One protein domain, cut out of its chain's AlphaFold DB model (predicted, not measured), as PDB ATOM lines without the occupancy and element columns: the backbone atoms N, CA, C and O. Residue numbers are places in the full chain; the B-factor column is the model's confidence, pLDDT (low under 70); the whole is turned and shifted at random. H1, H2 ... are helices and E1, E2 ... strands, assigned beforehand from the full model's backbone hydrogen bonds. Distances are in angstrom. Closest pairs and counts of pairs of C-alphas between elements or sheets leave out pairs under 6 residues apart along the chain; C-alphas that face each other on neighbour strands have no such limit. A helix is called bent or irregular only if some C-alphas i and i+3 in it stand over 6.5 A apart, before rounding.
ATOM      1  N   LEU A   2      43.319 -23.396 -30.593       79.00
ATOM      2  CA  LEU A   2      44.104 -24.461 -29.939       79.00
ATOM      3  C   LEU A   2      45.562 -24.048 -29.672       79.00
ATOM      4  O   LEU A   2      46.086 -24.287 -28.589       79.00
ATOM      5  N   PHE A   3      46.208 -23.391 -30.639       82.62
ATOM      6  CA  PHE A   3      47.574 -22.893 -30.475       82.62
ATOM      7  C   PHE A   3      47.685 -21.757 -29.450       82.62
ATOM      8  O   PHE A   3      48.664 -21.708 -28.709       82.62
ATOM      9  N   ASP A   4      46.672 -20.897 -29.347       80.62
ATOM     10  CA  ASP A   4      46.623 -19.829 -28.342       80.62
ATOM     11  C   ASP A   4      46.469 -20.418 -26.933       80.62
ATOM     12  O   ASP A   4      47.168 -20.019 -26.003       80.62
ATOM     13  N   TRP A   5      45.650 -21.461 -26.791       83.25
ATOM     14  CA  TRP A   5      45.500 -22.194 -25.535       83.25
ATOM     15  C   TRP A   5      46.773 -22.950 -25.133       83.25
ATOM     16  O   TRP A   5      47.194 -22.895 -23.976       83.25
ATOM     17  N   LEU A   6      47.445 -23.594 -26.092       82.38
ATOM     18  CA  LEU A   6      48.746 -24.236 -25.869       82.38
ATOM     19  C   LEU A   6      49.841 -23.227 -25.500       82.38
ATOM     20  O   LEU A   6      50.785 -23.574 -24.791       82.38
ATOM     21  N   ARG A   7      49.730 -21.975 -25.958       82.62
ATOM     22  CA  ARG A   7      50.657 -20.899 -25.596       82.62
ATOM     23  C   ARG A   7      50.514 -20.484 -24.130       82.62
ATOM     24  O   ARG A   7      51.530 -20.196 -23.500       82.62
ATOM     25  N   ILE A   8      49.290 -20.476 -23.594       82.56
ATOM     26  CA  ILE A   8      49.017 -20.195 -22.173       82.56
ATOM     27  C   ILE A   8      49.418 -21.368 -21.275       82.56
ATOM     28  O   ILE A   8      49.870 -21.146 -20.154       82.56
ATOM     29  N   ASN A   9      49.339 -22.599 -21.785       84.00
ATOM     30  CA  ASN A   9      49.680 -23.819 -21.050       84.00
ATOM     31  C   ASN A   9      50.965 -24.487 -21.589       84.00
ATOM     32  O   ASN A   9      50.915 -25.616 -22.093       84.00
ATOM     33  N   PRO A  10      52.144 -23.836 -21.482       81.75
ATOM     34  CA  PRO A  10      53.377 -24.338 -22.084       81.75
ATOM     35  C   PRO A  10      53.856 -25.656 -21.464       81.75
ATOM     36  O   PRO A  10      54.522 -26.431 -22.144       81.75
ATOM     37  N   GLU A  11      53.513 -25.941 -20.205       82.12
ATOM     38  CA  GLU A  11      53.926 -27.173 -19.517       82.12
ATOM     39  C   GLU A  11      53.332 -28.431 -20.164       82.12
ATOM     40  O   GLU A  11      54.023 -29.441 -20.292       82.12
ATOM     41  N   ILE A  12      52.101 -28.350 -20.684       83.62
ATOM     42  CA  ILE A  12      51.479 -29.446 -21.441       83.62
ATOM     43  C   ILE A  12      52.265 -29.688 -22.729       83.62
ATOM     44  O   ILE A  12      52.620 -30.822 -23.040       83.62
ATOM     45  N   LEU A  13      52.608 -28.619 -23.452       83.38
ATOM     46  CA  LEU A  13      53.378 -28.714 -24.691       83.38
ATOM     47  C   LEU A  13      54.777 -29.303 -24.448       83.38
ATOM     48  O   LEU A  13      55.258 -30.119 -25.235       83.38
ATOM     49  N   ILE A  14      55.417 -28.921 -23.343       83.25
ATOM     50  CA  ILE A  14      56.707 -29.466 -22.918       83.25
ATOM     51  C   ILE A  14      56.564 -30.954 -22.575       83.25
ATOM     52  O   ILE A  14      57.369 -31.754 -23.050       83.25
ATOM     53  N   GLY A  15      55.544 -31.351 -21.810       81.50
ATOM     54  CA  GLY A  15      55.268 -32.755 -21.489       81.50
ATOM     55  C   GLY A  15      55.000 -33.605 -22.736       81.50
ATOM     56  O   GLY A  15      55.568 -34.692 -22.888       81.50
ATOM     57  N   CYS A  16      54.217 -33.077 -23.681       82.81
ATOM     58  CA  CYS A  16      53.968 -33.706 -24.976       82.81
ATOM     59  C   CYS A  16      55.248 -33.851 -25.800       82.81
ATOM     60  O   CYS A  16      55.440 -34.890 -26.413       82.81
ATOM     61  N   TYR A  17      56.145 -32.864 -25.794       83.31
ATOM     62  CA  TYR A  17      57.412 -32.950 -26.524       83.31
ATOM     63  C   TYR A  17      58.380 -33.982 -25.937       83.31
ATOM     64  O   TYR A  17      59.055 -34.677 -26.694       83.31
ATOM     65  N   HIS A  18      58.425 -34.122 -24.608       82.12
ATOM     66  CA  HIS A  18      59.234 -35.157 -23.955       82.12
ATOM     67  C   HIS A  18      58.689 -36.565 -24.220       82.12
ATOM     68  O   HIS A  18      59.466 -37.489 -24.436       82.12
ATOM     69  N   SER A  19      57.362 -36.720 -24.221       84.88
ATOM     70  CA  SER A  19      56.707 -38.020 -24.412       84.88
ATOM     71  C   SER A  19      56.618 -38.420 -25.888       84.88
ATOM     72  O   SER A  19      56.743 -39.591 -26.233       84.88
ATOM     73  N   ASN A  20      56.375 -37.447 -26.768       85.50
ATOM     74  CA  ASN A  20      56.153 -37.633 -28.195       85.50
ATOM     75  C   ASN A  20      56.645 -36.408 -29.004       85.50
ATOM     76  O   ASN A  20      55.859 -35.513 -29.343       85.50
ATOM     77  N   PRO A  21      57.937 -36.364 -29.372       82.00
ATOM     78  CA  PRO A  21      58.498 -35.243 -30.126       82.00
ATOM     79  C   PRO A  21      57.929 -35.127 -31.552       82.00
ATOM     80  O   PRO A  21      57.900 -34.026 -32.107       82.00
ATOM     81  N   GLU A  22      57.412 -36.223 -32.126       83.81
ATOM     82  CA  GLU A  22      56.782 -36.238 -33.456       83.81
ATOM     83  C   GLU A  22      55.557 -35.326 -33.529       83.81
ATOM     84  O   GLU A  22      55.278 -34.743 -34.576       83.81
ATOM     85  N   PHE A  23      54.829 -35.159 -32.421       84.69
ATOM     86  CA  PHE A  23      53.685 -34.251 -32.365       84.69
ATOM     87  C   PHE A  23      54.103 -32.810 -32.678       84.69
ATOM     88  O   PHE A  23      53.556 -32.176 -33.584       84.69
ATOM     89  N   VAL A  24      55.133 -32.316 -31.987       85.12
ATOM     90  CA  VAL A  24      55.665 -30.967 -32.220       85.12
ATOM     91  C   VAL A  24      56.324 -30.886 -33.596       85.12
ATOM     92  O   VAL A  24      56.125 -29.900 -34.296       85.12
ATOM     93  N   HIS A  25      57.029 -31.931 -34.043       86.38
ATOM     94  CA  HIS A  25      57.630 -31.962 -35.380       86.38
ATOM     95  C   HIS A  25      56.594 -31.821 -36.503       86.38
ATOM     96  O   HIS A  25      56.773 -31.017 -37.422       86.38
ATOM     97  N   LYS A  26      55.467 -32.536 -36.409       87.38
ATOM     98  CA  LYS A  26      54.353 -32.421 -37.361       87.38
ATOM     99  C   LYS A  26      53.719 -31.033 -37.338       87.38
ATOM    100  O   LYS A  26      53.436 -30.499 -38.409       87.38
ATOM    101  N   ILE A  27      53.563 -30.424 -36.160       86.94
ATOM    102  CA  ILE A  27      53.099 -29.033 -36.042       86.94
ATOM    103  C   ILE A  27      54.076 -28.084 -36.739       86.94
ATOM    104  O   ILE A  27      53.661 -27.307 -37.591       86.94
ATOM    105  N   MET A  28      55.380 -28.177 -36.466       85.19
ATOM    106  CA  MET A  28      56.377 -27.311 -37.109       85.19
ATOM    107  C   MET A  28      56.437 -27.525 -38.630       85.19
ATOM    108  O   MET A  28      56.648 -26.575 -39.386       85.19
ATOM    109  N   LYS A  29      56.202 -28.754 -39.107       85.94
ATOM    110  CA  LYS A  29      56.071 -29.055 -40.538       85.94
ATOM    111  C   LYS A  29      54.827 -28.400 -41.147       85.94
ATOM    112  O   LYS A  29      54.947 -27.824 -42.223       85.94
ATOM    113  N   LEU A  30      53.680 -28.442 -40.465       87.19
ATOM    114  CA  LEU A  30      52.463 -27.731 -40.875       87.19
ATOM    115  C   LEU A  30      52.707 -26.220 -40.947       87.19
ATOM    116  O   LEU A  30      52.408 -25.604 -41.965       87.19
ATOM    117  N   LEU A  31      53.335 -25.639 -39.921       83.12
ATOM    118  CA  LEU A  31      53.663 -24.212 -39.897       83.12
ATOM    119  C   LEU A  31      54.562 -23.800 -41.062       83.12
ATOM    120  O   LEU A  31      54.395 -22.711 -41.589       83.12
ATOM    121  N   ASN A  32      55.466 -24.672 -41.511       82.81
ATOM    122  CA  ASN A  32      56.283 -24.413 -42.696       82.81
ATOM    123  C   ASN A  32      55.476 -24.368 -44.006       82.81
ATOM    124  O   ASN A  32      55.913 -23.694 -44.930       82.81
ATOM    125  N   TYR A  33      54.342 -25.071 -44.107       79.88
ATOM    126  CA  TYR A  33      53.437 -24.966 -45.261       79.88
ATOM    127  C   TYR A  33      52.528 -23.739 -45.165       79.88
ATOM    128  O   TYR A  33      52.209 -23.134 -46.182       79.88
ATOM    129  N   CYS A  34      52.145 -23.350 -43.947       73.06
ATOM    130  CA  CYS A  34      51.371 -22.138 -43.687       73.06
ATOM    131  C   CYS A  34      52.222 -20.861 -43.720       73.06
ATOM    132  O   CYS A  34      51.667 -19.770 -43.662       73.06
ATOM    133  N   ASN A  35      53.551 -20.975 -43.805       66.56
ATOM    134  CA  ASN A  35      54.477 -19.848 -43.866       66.56
ATOM    135  C   ASN A  35      54.476 -19.189 -45.256       66.56
ATOM    136  O   ASN A  35      55.506 -19.102 -45.921       66.56
ATOM    137  N   ILE A  36      53.289 -18.788 -45.707       58.62
ATOM    138  CA  ILE A  36      53.071 -17.937 -46.871       58.62
ATOM    139  C   ILE A  36      53.717 -16.587 -46.523       58.62
ATOM    140  O   ILE A  36      53.601 -16.139 -45.385       58.62
ATOM    141  N   ASP A  37      54.474 -16.009 -47.452       56.00
ATOM    142  CA  ASP A  37      55.426 -14.894 -47.299       56.00
ATOM    143  C   ASP A  37      54.933 -13.650 -46.521       56.00
ATOM    144  O   ASP A  37      54.692 -12.599 -47.106       56.00
ATOM    145  N   ILE A  38      54.795 -13.725 -45.189       55.38
ATOM    146  CA  ILE A  38      54.214 -12.624 -44.395       55.38
ATOM    147  C   ILE A  38      55.022 -12.291 -43.118       55.38
ATOM    148  O   ILE A  38      54.512 -11.713 -42.161       55.38
ATOM    149  N   PHE A  39      56.327 -12.597 -43.072       53.16
ATOM    150  CA  PHE A  39      57.126 -12.373 -41.853       53.16
ATOM    151  C   PHE A  39      58.249 -11.352 -42.001       53.16
ATOM    152  O   PHE A  39      59.320 -11.654 -42.523       53.16
ATOM    153  N   THR A  40      58.060 -10.184 -41.377       44.41
ATOM    154  CA  THR A  40      58.719  -9.734 -40.126       44.41
ATOM    155  C   THR A  40      58.481  -8.229 -39.915       44.41
ATOM    156  O   THR A  40      58.354  -7.492 -40.882       44.41
ATOM    157  N   ARG A  41      58.570  -7.719 -38.669       44.59
ATOM    158  CA  ARG A  41      58.620  -6.261 -38.345       44.59
ATOM    159  C   ARG A  41      59.724  -5.465 -39.080       44.59
ATOM    160  O   ARG A  41      59.842  -4.265 -38.876       44.59
ATOM    161  N   LYS A  42      60.582  -6.130 -39.862       44.28
ATOM    162  CA  LYS A  42      61.643  -5.520 -40.676       44.28
ATOM    163  C   LYS A  42      61.525  -5.813 -42.175       44.28
ATOM    164  O   LYS A  42      62.227  -5.168 -42.940       44.28
ATOM    165  N   VAL A  43      60.679  -6.758 -42.585       47.47
ATOM    166  CA  VAL A  43      60.407  -7.085 -43.990       47.47
ATOM    167  C   VAL A  43      58.957  -7.563 -44.069       47.47
ATOM    168  O   VAL A  43      58.669  -8.758 -44.049       47.47
ATOM    169  N   TYR A  44      58.035  -6.608 -44.071       52.28
ATOM    170  CA  TYR A  44      56.697  -6.846 -44.589       52.28
ATOM    171  C   TYR A  44      56.835  -6.891 -46.115       52.28
ATOM    172  O   TYR A  44      57.396  -5.965 -46.698       52.28
ATOM    173  N   PHE A  45      56.436  -7.992 -46.750       51.22
ATOM    174  CA  PHE A  45      56.494  -8.094 -48.205       51.22
ATOM    175  C   PHE A  45      55.268  -7.390 -48.792       51.22
ATOM    176  O   PHE A  45      54.135  -7.774 -48.505       51.22
ATOM    177  N   GLU A  46      55.499  -6.347 -49.591       47.69
ATOM    178  CA  GLU A  46      54.463  -5.745 -50.428       47.69
ATOM    179  C   GLU A  46      53.923  -6.793 -51.412       47.69
ATOM    180  O   GLU A  46      54.684  -7.420 -52.144       47.69
ATOM    181  N   ARG A  47      52.603  -6.998 -51.314       52.75
ATOM    182  CA  ARG A  47      51.550  -7.492 -52.230       52.75
ATOM    183  C   ARG A  47      51.822  -8.226 -53.555       52.75
ATOM    184  O   ARG A  47      50.839  -8.555 -54.211       52.75
ATOM    185  N   ASP A  48      53.031  -8.600 -53.940       51.41
ATOM    186  CA  ASP A  48      53.241  -9.226 -55.256       51.41
ATOM    187  C   ASP A  48      52.758 -10.690 -55.342       51.41
ATOM    188  O   ASP A  48      52.649 -11.239 -56.436       51.41
ATOM    189  N   LEU A  49      52.432 -11.343 -54.215       48.16
ATOM    190  CA  LEU A  49      52.126 -12.787 -54.171       48.16
ATOM    191  C   LEU A  49      50.673 -13.155 -53.804       48.16
ATOM    192  O   LEU A  49      50.286 -14.307 -53.990       48.16
ATOM    193  N   LEU A  50      49.852 -12.222 -53.306       54.78
ATOM    194  CA  LEU A  50      48.474 -12.493 -52.848       54.78
ATOM    195  C   LEU A  50      47.476 -11.457 -53.397       54.78
ATOM    196  O   LEU A  50      46.798 -10.759 -52.644       54.78
ATOM    197  N   THR A  51      47.356 -11.349 -54.721       52.66
ATOM    198  CA  THR A  51      46.281 -10.571 -55.365       52.66
ATOM    199  C   THR A  51      44.963 -11.339 -55.287       52.66
ATOM    200  O   THR A  51      44.550 -12.003 -56.237       52.66
ATOM    201  N   THR A  52      44.309 -11.275 -54.130       59.19
ATOM    202  CA  THR A  52      42.986 -11.874 -53.910       59.19
ATOM    203  C   THR A  52      41.951 -10.762 -53.808       59.19
ATOM    204  O   THR A  52      42.166  -9.782 -53.095       59.19
ATOM    205  N   ALA A  53      40.821 -10.899 -54.504       55.31
ATOM    206  CA  ALA A  53      39.698  -9.986 -54.321       55.31
ATOM    207  C   ALA A  53      39.227 -10.031 -52.851       55.31
ATOM    208  O   ALA A  53      39.153 -11.114 -52.269       55.31
ATOM    209  N   ASN A  54      38.890  -8.873 -52.271       60.25
ATOM    210  CA  ASN A  54      38.378  -8.701 -50.895       60.25
ATOM    211  C   ASN A  54      39.407  -8.764 -49.747       60.25
ATOM    212  O   ASN A  54      39.023  -8.982 -48.596       60.25
ATOM    213  N   VAL A  55      40.697  -8.555 -50.034       63.62
ATOM    214  CA  VAL A  55      41.753  -8.424 -49.015       63.62
ATOM    215  C   VAL A  55      42.371  -7.028 -49.090       63.62
ATOM    216  O   VAL A  55      42.825  -6.623 -50.166       63.62
ATOM    217  N   ARG A  56      42.410  -6.302 -47.961       65.44
ATOM    218  CA  ARG A  56      42.992  -4.953 -47.877       65.44
ATOM    219  C   ARG A  56      44.422  -4.880 -48.401       65.44
ATOM    220  O   ARG A  56      45.227  -5.803 -48.249       65.44
ATOM    221  N   ASP A  57      44.741  -3.722 -48.968       61.19
ATOM    222  CA  ASP A  57      46.073  -3.412 -49.481       61.19
ATOM    223  C   ASP A  57      47.113  -3.286 -48.356       61.19
ATOM    224  O   ASP A  57      48.259  -3.708 -48.505       61.19
ATOM    225  N   SER A  58      46.675  -2.841 -47.179       60.78
ATOM    226  CA  SER A  58      47.471  -2.675 -45.964       60.78
ATOM    227  C   SER A  58      47.287  -3.831 -44.959       60.78
ATOM    228  O   SER A  58      46.754  -3.640 -43.868       60.78
ATOM    229  N   LEU A  59      47.804  -5.044 -45.225       67.50
ATOM    230  CA  LEU A  59      47.833  -6.092 -44.168       67.50
ATOM    231  C   LEU A  59      48.767  -5.738 -42.992       67.50
ATOM    232  O   LEU A  59      48.788  -6.475 -42.011       67.50
ATOM    233  N   VAL A  60      49.553  -4.656 -43.072       65.94
ATOM    234  CA  VAL A  60      50.404  -4.166 -41.968       65.94
ATOM    235  C   VAL A  60      49.557  -3.797 -40.751       65.94
ATOM    236  O   VAL A  60      49.862  -4.220 -39.640       65.94
ATOM    237  N   GLU A  61      48.462  -3.069 -40.968       68.00
ATOM    238  CA  GLU A  61      47.554  -2.623 -39.905       68.00
ATOM    239  C   GLU A  61      46.920  -3.835 -39.213       68.00
ATOM    240  O   GLU A  61      46.941  -3.968 -37.989       68.00
ATOM    241  N   LEU A  62      46.471  -4.800 -40.021       70.81
ATOM    242  CA  LEU A  62      45.918  -6.059 -39.539       70.81
ATOM    243  C   LEU A  62      46.970  -6.914 -38.814       70.81
ATOM    244  O   LEU A  62      46.663  -7.580 -37.823       70.81
ATOM    245  N   PHE A  63      48.223  -6.886 -39.274       71.94
ATOM    246  CA  PHE A  63      49.336  -7.575 -38.633       71.94
ATOM    247  C   PHE A  63      49.644  -6.985 -37.257       71.94
ATOM    248  O   PHE A  63      49.886  -7.751 -36.328       71.94
ATOM    249  N   ASP A  64      49.622  -5.669 -37.075       72.62
ATOM    250  CA  ASP A  64      49.925  -5.062 -35.775       72.62
ATOM    251  C   ASP A  64      48.837  -5.339 -34.730       72.62
ATOM    252  O   ASP A  64      49.149  -5.586 -33.561       72.62
ATOM    253  N   VAL A  65      47.574  -5.410 -35.158       74.06
ATOM    254  CA  VAL A  65      46.428  -5.665 -34.269       74.06
ATOM    255  C   VAL A  65      46.158  -7.167 -34.063       74.06
ATOM    256  O   VAL A  65      45.457  -7.546 -33.124       74.06
ATOM    257  N   ARG A  66      46.771  -8.060 -34.859       77.19
ATOM    258  CA  ARG A  66      46.473  -9.512 -34.938       77.19
ATOM    259  C   ARG A  66      46.373 -10.276 -33.612       77.19
ATOM    260  O   ARG A  66      45.674 -11.283 -33.543       77.19
ATOM    261  N   ALA A  67      47.099  -9.846 -32.580       75.19
ATOM    262  CA  ALA A  67      47.105 -10.508 -31.277       75.19
ATOM    263  C   ALA A  67      45.785 -10.308 -30.513       75.19
ATOM    264  O   ALA A  67      45.414 -11.166 -29.716       75.19
ATOM    265  N   ASN A  68      45.078  -9.212 -30.796       77.94
ATOM    266  CA  ASN A  68      43.884  -8.790 -30.070       77.94
ATOM    267  C   ASN A  68      42.598  -9.035 -30.873       77.94
ATOM    268  O   ASN A  68      41.513  -8.938 -30.308       77.94
ATOM    269  N   VAL A  69      42.698  -9.361 -32.168       80.75
ATOM    270  CA  VAL A  69      41.530  -9.647 -33.013       80.75
ATOM    271  C   VAL A  69      40.970 -11.035 -32.672       80.75
ATOM    272  O   VAL A  69      41.701 -12.023 -32.822       80.75
ATOM    273  N   PRO A  70      39.709 -11.159 -32.229       81.56
ATOM    274  CA  PRO A  70      39.064 -12.461 -32.085       81.56
ATOM    275  C   PRO A  70      38.751 -13.063 -33.463       81.56
ATOM    276  O   PRO A  70      38.486 -12.346 -34.422       81.56
ATOM    277  N   LEU A  71      38.807 -14.385 -33.569       83.06
ATOM    278  CA  LEU A  71      38.412 -15.159 -34.748       83.06
ATOM    279  C   LEU A  71      37.028 -15.783 -34.522       83.06
ATOM    280  O   LEU A  71      36.558 -15.848 -33.387       83.06
ATOM    281  N   THR A  72      36.368 -16.299 -35.556       81.50
ATOM    282  CA  THR A  72      35.049 -16.947 -35.426       81.50
ATOM    283  C   THR A  72      35.075 -18.119 -34.448       81.50
ATOM    284  O   THR A  72      34.098 -18.345 -33.734       81.50
ATOM    285  N   GLU A  73      36.206 -18.822 -34.324       83.44
ATOM    286  CA  GLU A  73      36.353 -19.871 -33.317       83.44
ATOM    287  C   GLU A  73      36.389 -19.302 -31.889       83.44
ATOM    288  O   GLU A  73      35.869 -19.936 -30.974       83.44
ATOM    289  N   ASP A  74      36.951 -18.105 -31.676       82.44
ATOM    290  CA  ASP A  74      36.915 -17.424 -30.373       82.44
ATOM    291  C   ASP A  74      35.462 -17.119 -29.954       82.44
ATOM    292  O   ASP A  74      35.114 -17.286 -28.785       82.44
ATOM    293  N   PHE A  75      34.590 -16.745 -30.901       80.62
ATOM    294  CA  PHE A  75      33.157 -16.536 -30.641       80.62
ATOM    295  C   PHE A  75      32.412 -17.844 -30.374       80.62
ATOM    296  O   PHE A  75      31.625 -17.910 -29.430       80.62
ATOM    297  N   ALA A  76      32.681 -18.892 -31.159       81.69
ATOM    298  CA  ALA A  76      32.048 -20.200 -30.987       81.69
ATOM    299  C   ALA A  76      32.352 -20.818 -29.610       81.69
ATOM    300  O   ALA A  76      31.496 -21.470 -29.011       81.69
ATOM    301  N   PHE A  77      33.556 -20.578 -29.081       79.75
ATOM    302  CA  PHE A  77      33.999 -21.114 -27.794       79.75
ATOM    303  C   PHE A  77      33.950 -20.101 -26.636       79.75
ATOM    304  O   PHE A  77      34.538 -20.355 -25.585       79.75
ATOM    305  N   LYS A  78      33.250 -18.969 -26.784       76.81
ATOM    306  CA  LYS A  78      33.197 -17.891 -25.773       76.81
ATOM    307  C   LYS A  78      32.669 -18.335 -24.400       76.81
ATOM    308  O   LYS A  78      33.065 -17.791 -23.377       76.81
ATOM    309  N   ASN A  79      31.798 -19.342 -24.367       74.19
ATOM    310  CA  ASN A  79      31.139 -19.807 -23.139       74.19
ATOM    311  C   ASN A  79      31.848 -20.998 -22.471       74.19
ATOM    312  O   ASN A  79      31.278 -21.632 -21.588       74.19
ATOM    313  N   PHE A  80      33.061 -21.343 -22.908       80.56
ATOM    314  CA  PHE A  80      33.826 -22.450 -22.338       80.56
ATOM    315  C   PHE A  80      34.902 -21.927 -21.387       80.56
ATOM    316  O   PHE A  80      35.853 -21.270 -21.809       80.56
ATOM    317  N   ASP A  81      34.807 -22.306 -20.112       77.19
ATOM    318  CA  ASP A  81      35.706 -21.839 -19.044       77.19
ATOM    319  C   ASP A  81      37.193 -22.104 -19.329       77.19
ATOM    320  O   ASP A  81      38.065 -21.311 -18.977       77.19
ATOM    321  N   ILE A  82      37.489 -23.186 -20.054       78.81
ATOM    322  CA  ILE A  82      38.851 -23.597 -20.431       78.81
ATOM    323  C   ILE A  82      39.563 -22.530 -21.286       78.81
ATOM    324  O   ILE A  82      40.793 -22.437 -21.249       78.81
ATOM    325  N   PHE A  83      38.809 -21.720 -22.038       78.56
ATOM    326  CA  PHE A  83      39.335 -20.712 -22.964       78.56
ATOM    327  C   PHE A  83      39.195 -19.271 -22.458       78.56
ATOM    328  O   PHE A  83      39.658 -18.350 -23.132       78.56
ATOM    329  N   GLN A  84      38.651 -19.049 -21.257       77.19
ATOM    330  CA  GLN A  84      38.533 -17.699 -20.693       77.19
ATOM    331  C   GLN A  84      39.898 -17.005 -20.603       77.19
ATOM    332  O   GLN A  84      40.046 -15.866 -21.034       77.19
ATOM    333  N   SER A  85      40.935 -17.716 -20.154       77.38
ATOM    334  CA  SER A  85      42.297 -17.173 -20.055       77.38
ATOM    335  C   SER A  85      42.881 -16.729 -21.403       77.38
ATOM    336  O   SER A  85      43.607 -15.738 -21.450       77.38
ATOM    337  N   THR A  86      42.538 -17.414 -22.502       76.44
ATOM    338  CA  THR A  86      42.931 -17.022 -23.871       76.44
ATOM    339  C   THR A  86      42.124 -15.858 -24.426       76.44
ATOM    340  O   THR A  86      42.617 -15.117 -25.269       76.44
ATOM    341  N   GLN A  87      40.890 -15.700 -23.957       78.94
ATOM    342  CA  GLN A  87      39.912 -14.771 -24.508       78.94
ATOM    343  C   GLN A  87      39.892 -13.411 -23.793       78.94
ATOM    344  O   GLN A  87      39.427 -12.432 -24.368       78.94
ATOM    345  N   ILE A  88      40.443 -13.317 -22.577       79.44
ATOM    346  CA  ILE A  88      40.558 -12.054 -21.823       79.44
ATOM    347  C   ILE A  88      41.394 -11.001 -22.569       79.44
ATOM    348  O   ILE A  88      41.142  -9.809 -22.434       79.44
ATOM    349  N   THR A  89      42.390 -11.417 -23.356       76.56
ATOM    350  CA  THR A  89      43.268 -10.491 -24.093       76.56
ATOM    351  C   THR A  89      42.688 -10.019 -25.427       76.56
ATOM    352  O   THR A  89      43.334  -9.231 -26.115       76.56
ATOM    353  N   LEU A  90      41.516 -10.523 -25.826       80.56
ATOM    354  CA  LEU A  90      40.892 -10.198 -27.105       80.56
ATOM    355  C   LEU A  90      39.981  -8.977 -26.972       80.56
ATOM    356  O   LEU A  90      39.201  -8.861 -26.030       80.56
ATOM    357  N   ASP A  91      40.060  -8.091 -27.959       79.00
ATOM    358  CA  ASP A  91      39.186  -6.928 -28.078       79.00
ATOM    359  C   ASP A  91      38.023  -7.285 -29.019       79.00
ATOM    360  O   ASP A  91      38.157  -7.277 -30.249       79.00
ATOM    361  N   TRP A  92      36.882  -7.631 -28.415       77.94
ATOM    362  CA  TRP A  92      35.664  -8.104 -29.084       77.94
ATOM    363  C   TRP A  92      35.039  -7.094 -30.048       77.94
ATOM    364  O   TRP A  92      34.286  -7.490 -30.936       77.94
ATOM    365  N   GLU A  93      35.374  -5.812 -29.915       69.12
ATOM    366  CA  GLU A  93      34.883  -4.746 -30.791       69.12
ATOM    367  C   GLU A  93      35.773  -4.556 -32.030       69.12
ATOM    368  O   GLU A  93      35.369  -3.916 -33.006       69.12
ATOM    369  N   THR A  94      36.963  -5.170 -32.050       68.69
ATOM    370  CA  THR A  94      37.942  -4.988 -33.132       68.69
ATOM    371  C   THR A  94      37.435  -5.475 -34.484       68.69
ATOM    372  O   THR A  94      37.742  -4.849 -35.491       68.69
ATOM    373  N   ILE A  95      36.627  -6.541 -34.544       65.56
ATOM    374  CA  ILE A  95      36.070  -7.036 -35.819       65.56
ATOM    375  C   ILE A  95      35.192  -5.974 -36.485       65.56
ATOM    376  O   ILE A  95      35.246  -5.792 -37.701       65.56
ATOM    377  N   ILE A  96      34.404  -5.258 -35.681       61.53
ATOM    378  CA  ILE A  96      33.487  -4.219 -36.149       61.53
ATOM    379  C   ILE A  96      34.278  -2.957 -36.518       61.53
ATOM    380  O   ILE A  96      34.006  -2.346 -37.552       61.53
ATOM    381  N   ARG A  97      35.295  -2.607 -35.716       63.91
ATOM    382  CA  ARG A  97      36.188  -1.462 -35.958       63.91
ATOM    383  C   ARG A  97      37.014  -1.625 -37.238       63.91
ATOM    384  O   ARG A  97      37.120  -0.685 -38.015       63.91
ATOM    385  N   GLU A  98      37.551  -2.819 -37.469       65.94
ATOM    386  CA  GLU A  98      38.461  -3.120 -38.578       65.94
ATOM    387  C   GLU A  98      37.763  -3.683 -39.823       65.94
ATOM    388  O   GLU A  98      38.432  -3.889 -40.830       65.94
ATOM    389  N   ARG A  99      36.448  -3.957 -39.789       67.38
ATOM    390  CA  ARG A  99      35.678  -4.560 -40.903       67.38
ATOM    391  C   ARG A  99      36.373  -5.779 -41.533       67.38
ATOM    392  O   ARG A  99      36.487  -5.878 -42.753       67.38
ATOM    393  N   VAL A 100      36.857  -6.689 -40.691       73.50
ATOM    394  CA  VAL A 100      37.628  -7.863 -41.128       73.50
ATOM    395  C   VAL A 100      36.774  -8.747 -42.042       73.50
ATOM    396  O   VAL A 100      35.695  -9.190 -41.648       73.50
ATOM    397  N   THR A 101      37.249  -9.012 -43.261       78.38
ATOM    398  CA  THR A 101      36.561  -9.915 -44.200       78.38
ATOM    399  C   THR A 101      36.837 -11.389 -43.862       78.38
ATOM    400  O   THR A 101      37.855 -11.701 -43.242       78.38
ATOM    401  N   PRO A 102      35.994 -12.347 -44.296       78.69
ATOM    402  CA  PRO A 102      36.254 -13.779 -44.083       78.69
ATOM    403  C   PRO A 102      37.600 -14.261 -44.667       78.69
ATOM    404  O   PRO A 102      38.245 -15.179 -44.148       78.69
ATOM    405  N   GLN A 103      38.053 -13.633 -45.756       78.19
ATOM    406  CA  GLN A 103      39.356 -13.893 -46.367       78.19
ATOM    407  C   GLN A 103      40.497 -13.369 -45.483       78.19
ATOM    408  O   GLN A 103      41.466 -14.090 -45.239       78.19
ATOM    409  N   GLU A 104      40.363 -12.154 -44.947       77.19
ATOM    410  CA  GLU A 104      41.311 -11.575 -43.987       77.19
ATOM    411  C   GLU A 104      41.382 -12.384 -42.688       77.19
ATOM    412  O   GLU A 104      42.462 -12.583 -42.135       77.19
ATOM    413  N   GLU A 105      40.260 -12.936 -42.237       81.75
ATOM    414  CA  GLU A 105      40.213 -13.820 -41.077       81.75
ATOM    415  C   GLU A 105      41.039 -15.100 -41.294       81.75
ATOM    416  O   GLU A 105      41.771 -15.553 -40.412       81.75
ATOM    417  N   SER A 106      40.988 -15.673 -42.499       82.81
ATOM    418  CA  SER A 106      41.811 -16.832 -42.861       82.81
ATOM    419  C   SER A 106      43.309 -16.504 -42.841       82.81
ATOM    420  O   SER A 106      44.119 -17.325 -42.408       82.81
ATOM    421  N   ILE A 107      43.681 -15.284 -43.230       79.62
ATOM    422  CA  ILE A 107      45.059 -14.784 -43.139       79.62
ATOM    423  C   ILE A 107      45.459 -14.559 -41.670       79.62
ATOM    424  O   ILE A 107      46.542 -14.975 -41.253       79.62
ATOM    425  N   LEU A 108      44.573 -13.993 -40.845       80.19
ATOM    426  CA  LEU A 108      44.791 -13.835 -39.404       80.19
ATOM    427  C   LEU A 108      45.000 -15.178 -38.690       80.19
ATOM    428  O   LEU A 108      45.882 -15.277 -37.833       80.19
ATOM    429  N   ARG A 109      44.250 -16.229 -39.059       84.69
ATOM    430  CA  ARG A 109      44.478 -17.599 -38.556       84.69
ATOM    431  C   ARG A 109      45.908 -18.048 -38.831       84.69
ATOM    432  O   ARG A 109      46.585 -18.537 -37.926       84.69
ATOM    433  N   ILE A 110      46.382 -17.839 -40.058       82.31
ATOM    434  CA  ILE A 110      47.751 -18.173 -40.457       82.31
ATOM    435  C   ILE A 110      48.761 -17.366 -39.629       82.31
ATOM    436  O   ILE A 110      49.729 -17.942 -39.129       82.31
ATOM    437  N   PHE A 111      48.521 -16.075 -39.387       79.88
ATOM    438  CA  PHE A 111      49.404 -15.267 -38.539       79.88
ATOM    439  C   PHE A 111      49.501 -15.792 -37.111       79.88
ATOM    440  O   PHE A 111      50.612 -15.981 -36.614       79.88
ATOM    441  N   LYS A 112      48.364 -16.086 -36.469       82.00
ATOM    442  CA  LYS A 112      48.349 -16.640 -35.108       82.00
ATOM    443  C   LYS A 112      49.055 -18.001 -35.045       82.00
ATOM    444  O   LYS A 112      49.823 -18.262 -34.116       82.00
ATOM    445  N   MET A 113      48.875 -18.851 -36.062       83.31
ATOM    446  CA  MET A 113      49.587 -20.130 -36.177       83.31
ATOM    447  C   MET A 113      51.107 -19.942 -36.262       83.31
ATOM    448  O   MET A 113      51.861 -20.640 -35.583       83.31
ATOM    449  N   VAL A 114      51.590 -18.997 -37.066       80.50
ATOM    450  CA  VAL A 114      53.037 -18.788 -37.200       80.50
ATOM    451  C   VAL A 114      53.634 -18.072 -35.983       80.50
ATOM    452  O   VAL A 114      54.740 -18.421 -35.561       80.50
ATOM    453  N   ASP A 115      52.903 -17.150 -35.346       80.31
ATOM    454  CA  ASP A 115      53.296 -16.562 -34.056       80.31
ATOM    455  C   ASP A 115      53.516 -17.651 -32.991       80.31
ATOM    456  O   ASP A 115      54.466 -17.574 -32.203       80.31
ATOM    457  N   PHE A 116      52.700 -18.711 -33.000       85.06
ATOM    458  CA  PHE A 116      52.913 -19.885 -32.153       85.06
ATOM    459  C   PHE A 116      54.224 -20.626 -32.489       85.06
ATOM    460  O   PHE A 116      54.964 -21.021 -31.586       85.06
ATOM    461  N   GLY A 117      54.590 -20.741 -33.769       82.88
ATOM    462  CA  GLY A 117      55.898 -21.271 -34.182       82.88
ATOM    463  C   GLY A 117      57.081 -20.455 -33.650       82.88
ATOM    464  O   GLY A 117      58.072 -21.017 -33.168       82.88
ATOM    465  N   PHE A 118      56.972 -19.124 -33.667       81.38
ATOM    466  CA  PHE A 118      57.972 -18.241 -33.057       81.38
ATOM    467  C   PHE A 118      58.012 -18.364 -31.534       81.38
ATOM    468  O   PHE A 118      59.098 -18.328 -30.949       81.38
ATOM    469  N   PHE A 119      56.861 -18.557 -30.888       83.69
ATOM    470  CA  PHE A 119      56.796 -18.844 -29.459       83.69
ATOM    471  C   PHE A 119      57.570 -20.123 -29.110       83.69
ATOM    472  O   PHE A 119      58.407 -20.081 -28.208       83.69
ATOM    473  N   ILE A 120      57.392 -21.210 -29.869       83.56
ATOM    474  CA  ILE A 120      58.164 -22.452 -29.690       83.56
ATOM    475  C   ILE A 120      59.669 -22.194 -29.845       83.56
ATOM    476  O   ILE A 120      60.454 -22.651 -29.021       83.56
ATOM    477  N   CYS A 121      60.084 -21.417 -30.851       81.81
ATOM    478  CA  CYS A 121      61.502 -21.094 -31.060       81.81
ATOM    479  C   CYS A 121      62.107 -20.223 -29.945       81.81
ATOM    480  O   CYS A 121      63.312 -20.278 -29.703       81.81
ATOM    481  N   LYS A 122      61.298 -19.391 -29.274       82.81
ATOM    482  CA  LYS A 122      61.742 -18.559 -28.141       82.81
ATOM    483  C   LYS A 122      61.976 -19.393 -26.876       82.81
ATOM    484  O   LYS A 122      62.795 -19.029 -26.031       82.81
ATOM    485  N   GLN A 123      61.262 -20.504 -26.738       80.00
ATOM    486  CA  GLN A 123      61.356 -21.403 -25.596       80.00
ATOM    487  C   GLN A 123      62.608 -22.288 -25.707       80.00
ATOM    488  O   GLN A 123      62.698 -23.170 -26.555       80.00
ATOM    489  N   LYS A 124      63.570 -22.112 -24.790       73.06
ATOM    490  CA  LYS A 124      64.849 -22.861 -24.775       73.06
ATOM    491  C   LYS A 124      64.696 -24.382 -24.589       73.06
ATOM    492  O   LYS A 124      65.667 -25.114 -24.761       73.06
ATOM    493  N   LYS A 125      63.506 -24.846 -24.191       76.19
ATOM    494  CA  LYS A 125      63.187 -26.262 -23.958       76.19
ATOM    495  C   LYS A 125      62.937 -27.040 -25.263       76.19
ATOM    496  O   LYS A 125      63.055 -28.262 -25.252       76.19
ATOM    497  N   PHE A 126      62.643 -26.362 -26.377       79.38
ATOM    498  CA  PHE A 126      62.433 -26.999 -27.681       79.38
ATOM    499  C   PHE A 126      63.658 -26.812 -28.585       79.38
ATOM    500  O   PHE A 126      64.268 -25.745 -28.615       79.38
ATOM    501  N   ASN A 127      64.009 -27.836 -29.363       81.12
ATOM    502  CA  ASN A 127      65.157 -27.793 -30.272       81.12
ATOM    503  C   ASN A 127      64.793 -27.143 -31.620       81.12
ATOM    504  O   ASN A 127      65.144 -27.685 -32.659       81.12
ATOM    505  N   TYR A 128      64.077 -26.018 -31.647       83.44
ATOM    506  CA  TYR A 128      63.659 -25.377 -32.901       83.44
ATOM    507  C   TYR A 128      64.259 -23.986 -33.068       83.44
ATOM    508  O   TYR A 128      64.333 -23.192 -32.132       83.44
ATOM    509  N   ARG A 129      64.681 -23.682 -34.297       80.38
ATOM    510  CA  ARG A 129      65.158 -22.363 -34.714       80.38
ATOM    511  C   ARG A 129      64.514 -21.983 -36.038       80.38
ATOM    512  O   ARG A 129      64.434 -22.796 -36.958       80.38
ATOM    513  N   PHE A 130      64.136 -20.718 -36.158       80.69
ATOM    514  CA  PHE A 130      63.736 -20.141 -37.432       80.69
ATOM    515  C   PHE A 130      64.969 -19.793 -38.280       80.69
ATOM    516  O   PHE A 130      65.825 -19.009 -37.857       80.69
ATOM    517  N   CYS A 131      65.087 -20.386 -39.469       76.25
ATOM    518  CA  CYS A 131      66.149 -20.064 -40.413       76.25
ATOM    519  C   CYS A 131      65.691 -18.952 -41.359       76.25
ATOM    520  O   CYS A 131      64.840 -19.167 -42.217       76.25
ATOM    521  N   VAL A 132      66.299 -17.768 -41.235       70.81
ATOM    522  CA  VAL A 132      65.954 -16.584 -42.044       70.81
ATOM    523  C   VAL A 132      66.257 -16.798 -43.534       70.81
ATOM    524  O   VAL A 132      65.528 -16.300 -44.383       70.81
ATOM    525  N   LYS A 133      67.298 -17.580 -43.864       67.56
ATOM    526  CA  LYS A 133      67.710 -17.838 -45.257       67.56
ATOM    527  C   LYS A 133      66.725 -18.724 -46.013       67.56
ATOM    528  O   LYS A 133      66.430 -18.455 -47.167       67.56
ATOM    529  N   THR A 134      66.243 -19.786 -45.370       70.31
ATOM    530  CA  THR A 134      65.310 -20.746 -45.979       70.31
ATOM    531  C   THR A 134      63.856 -20.463 -45.623       70.31
ATOM    532  O   THR A 134      62.988 -21.194 -46.086       70.31
ATOM    533  N   ARG A 135      63.593 -19.431 -44.801       70.25
ATOM    534  CA  ARG A 135      62.269 -19.026 -44.295       70.25
ATOM    535  C   ARG A 135      61.484 -20.197 -43.705       70.25
ATOM    536  O   ARG A 135      60.293 -20.355 -43.947       70.25
ATOM    537  N   ARG A 136      62.159 -21.068 -42.957       77.00
ATOM    538  CA  ARG A 136      61.552 -22.279 -42.393       77.00
ATOM    539  C   ARG A 136      61.986 -22.496 -40.961       77.00
ATOM    540  O   ARG A 136      63.122 -22.210 -40.575       77.00
ATOM    541  N   PHE A 137      61.077 -23.053 -40.180       82.50
ATOM    542  CA  PHE A 137      61.363 -23.613 -38.877       82.50
ATOM    543  C   PHE A 137      62.125 -24.925 -39.051       82.50
ATOM    544  O   PHE A 137      61.644 -25.862 -39.692       82.50
ATOM    545  N   THR A 138      63.326 -24.972 -38.484       81.69
ATOM    546  CA  THR A 138      64.242 -26.113 -38.561       81.69
ATOM    547  C   THR A 138      64.582 -26.602 -37.166       81.69
ATOM    548  O   THR A 138      64.776 -25.797 -36.253       81.69
ATOM    549  N   GLU A 139      64.674 -27.917 -37.005       82.31
ATOM    550  CA  GLU A 139      65.133 -28.508 -35.755       82.31
ATOM    551  C   GLU A 139      66.659 -28.375 -35.645       82.31
ATOM    552  O   GLU A 139      67.410 -28.756 -36.545       82.31
ATOM    553  N   THR A 140      67.147 -27.830 -34.534       74.50
ATOM    554  CA  THR A 140      68.564 -27.875 -34.191       74.50
ATOM    555  C   THR A 140      68.883 -29.261 -33.658       74.50
ATOM    556  O   THR A 140      68.651 -29.545 -32.483       74.50
TER     557      THR A 140
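Overview. This is residues 2 to 140 of the 463 residues of the protein "LD42783p" of Drosophila melanogaster (UniProt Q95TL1). The long helix H8 runs through the middle of a flat body, and H1 and H3 pack on its residues 110 to 119, each crossing it at a slant, while H2, which stands off from H8, joins the two. A small two-stranded hairpin, E1 and E2, packs on H3 and on the last part of H8; the short helices H4, H5 and H7 are loosely set toward the other end of H8, while H6 packs on H1 and is apart from H8, and the unnamed stretch 35 to 58 loops out from the end of H3. The printed part has 139 residues, with eight named helices, H1 to H8, followed by the strands E1 and E2, an antiparallel sheet of order E1 - E2. The class is mostly helix. The whole is compact, with a radius of gyration of the C-alphas of 15.8 A, and spans 43 by 41 by 21 A.

Arrangement. Start at H1, residues 2 to 8, which touches residues 112 to 119 of H8, residues 102 to 122; the closest C-alphas, those of Phe 3 and Phe 116, are 6.4 A apart, and the helices run the same way at a steep tilt of 42 degrees. Next comes H2, residues 10 to 19, close to H1 but not clearly touching it, with the C-alphas of Leu 6 and Leu 13 closest at 6.5 A. H3, residues 21 to 34, touches H2 only at the corner, where the C-alphas of Tyr 17 and Val 24 are closest at 6.3 A. With residues 28 to 34, H3 touches residues 110 to 117 of H8, opposite ways at a steep tilt of 43 degrees; the closest C-alphas are those of Leu 31 and Val 114, 6.1 A apart. H1 and H3 are apart. Further along, H4, residues 59 to 65, only just touches H8, with 3 pairs of C-alphas within 8 A, the closest those of Phe 63 and Phe 111 at 7.7 A. H8 is the hub, touching H1, H3 and H4. H5, residues 72 to 76, is close to H6, residues 81 to 87, but not clearly touching it: the C-alphas of Asp 74 and Gln 87 are closest at 7.1 A. H6 touches H1 about perpendicular, at 79 degrees, with the C-alphas of Trp 5 and Thr 86 closest at 6.0 A. H7, residues 94 to 98, touches no helix. The helix packing is mostly crossed, meaning that the helices that touch do so at large tilts. Last, look at the hairpin of E1, residues 128 to 131, and E2, residues 136 to 139: the strands are antiparallel at 143 degrees, with N 129 and O 138, and N 138 and O 129, within hydrogen-bond range at 2.9 A each. The closest C-alphas of H3 and E2 are those of Asn 32 and Arg 136, 5.7 A apart; those of H8 and E1 are Cys 121 and Tyr 128, 5.1 A apart. Every O i to N i+4 pair is within hydrogen-bond range in H1, H2, H3, H4, H5, H7 and H8; in H6 it is 1 of 3, beside 3 of 4 O i to N i+3 pairs.

Along the chain. Find C-alpha 2 at (44.104, -24.461, -29.939), where H1 begins. H2 is 14.3 A long and H3 20.2 A. H6 is irregular: C-alphas 82 and 85 are 7.3 A apart. From C-alpha 102 at (36.254, -13.779, -44.083), H8 runs 30.4 A to C-alpha 122. E1 is 9.5 A and E2 9.8 A long, ending at C-alpha 139, (65.133, -28.508, -35.755).

Size, cuts and confidence. The C-alphas farthest apart are those of Ser 19 and Ala 53, 44.4 A. The printed part has no cut. The link from H3 to H4, with 24 residues, is long. The mean pLDDT of the printed part is 74.8; residues 35 to 61, 93 to 99 and 133 of this model are under 70.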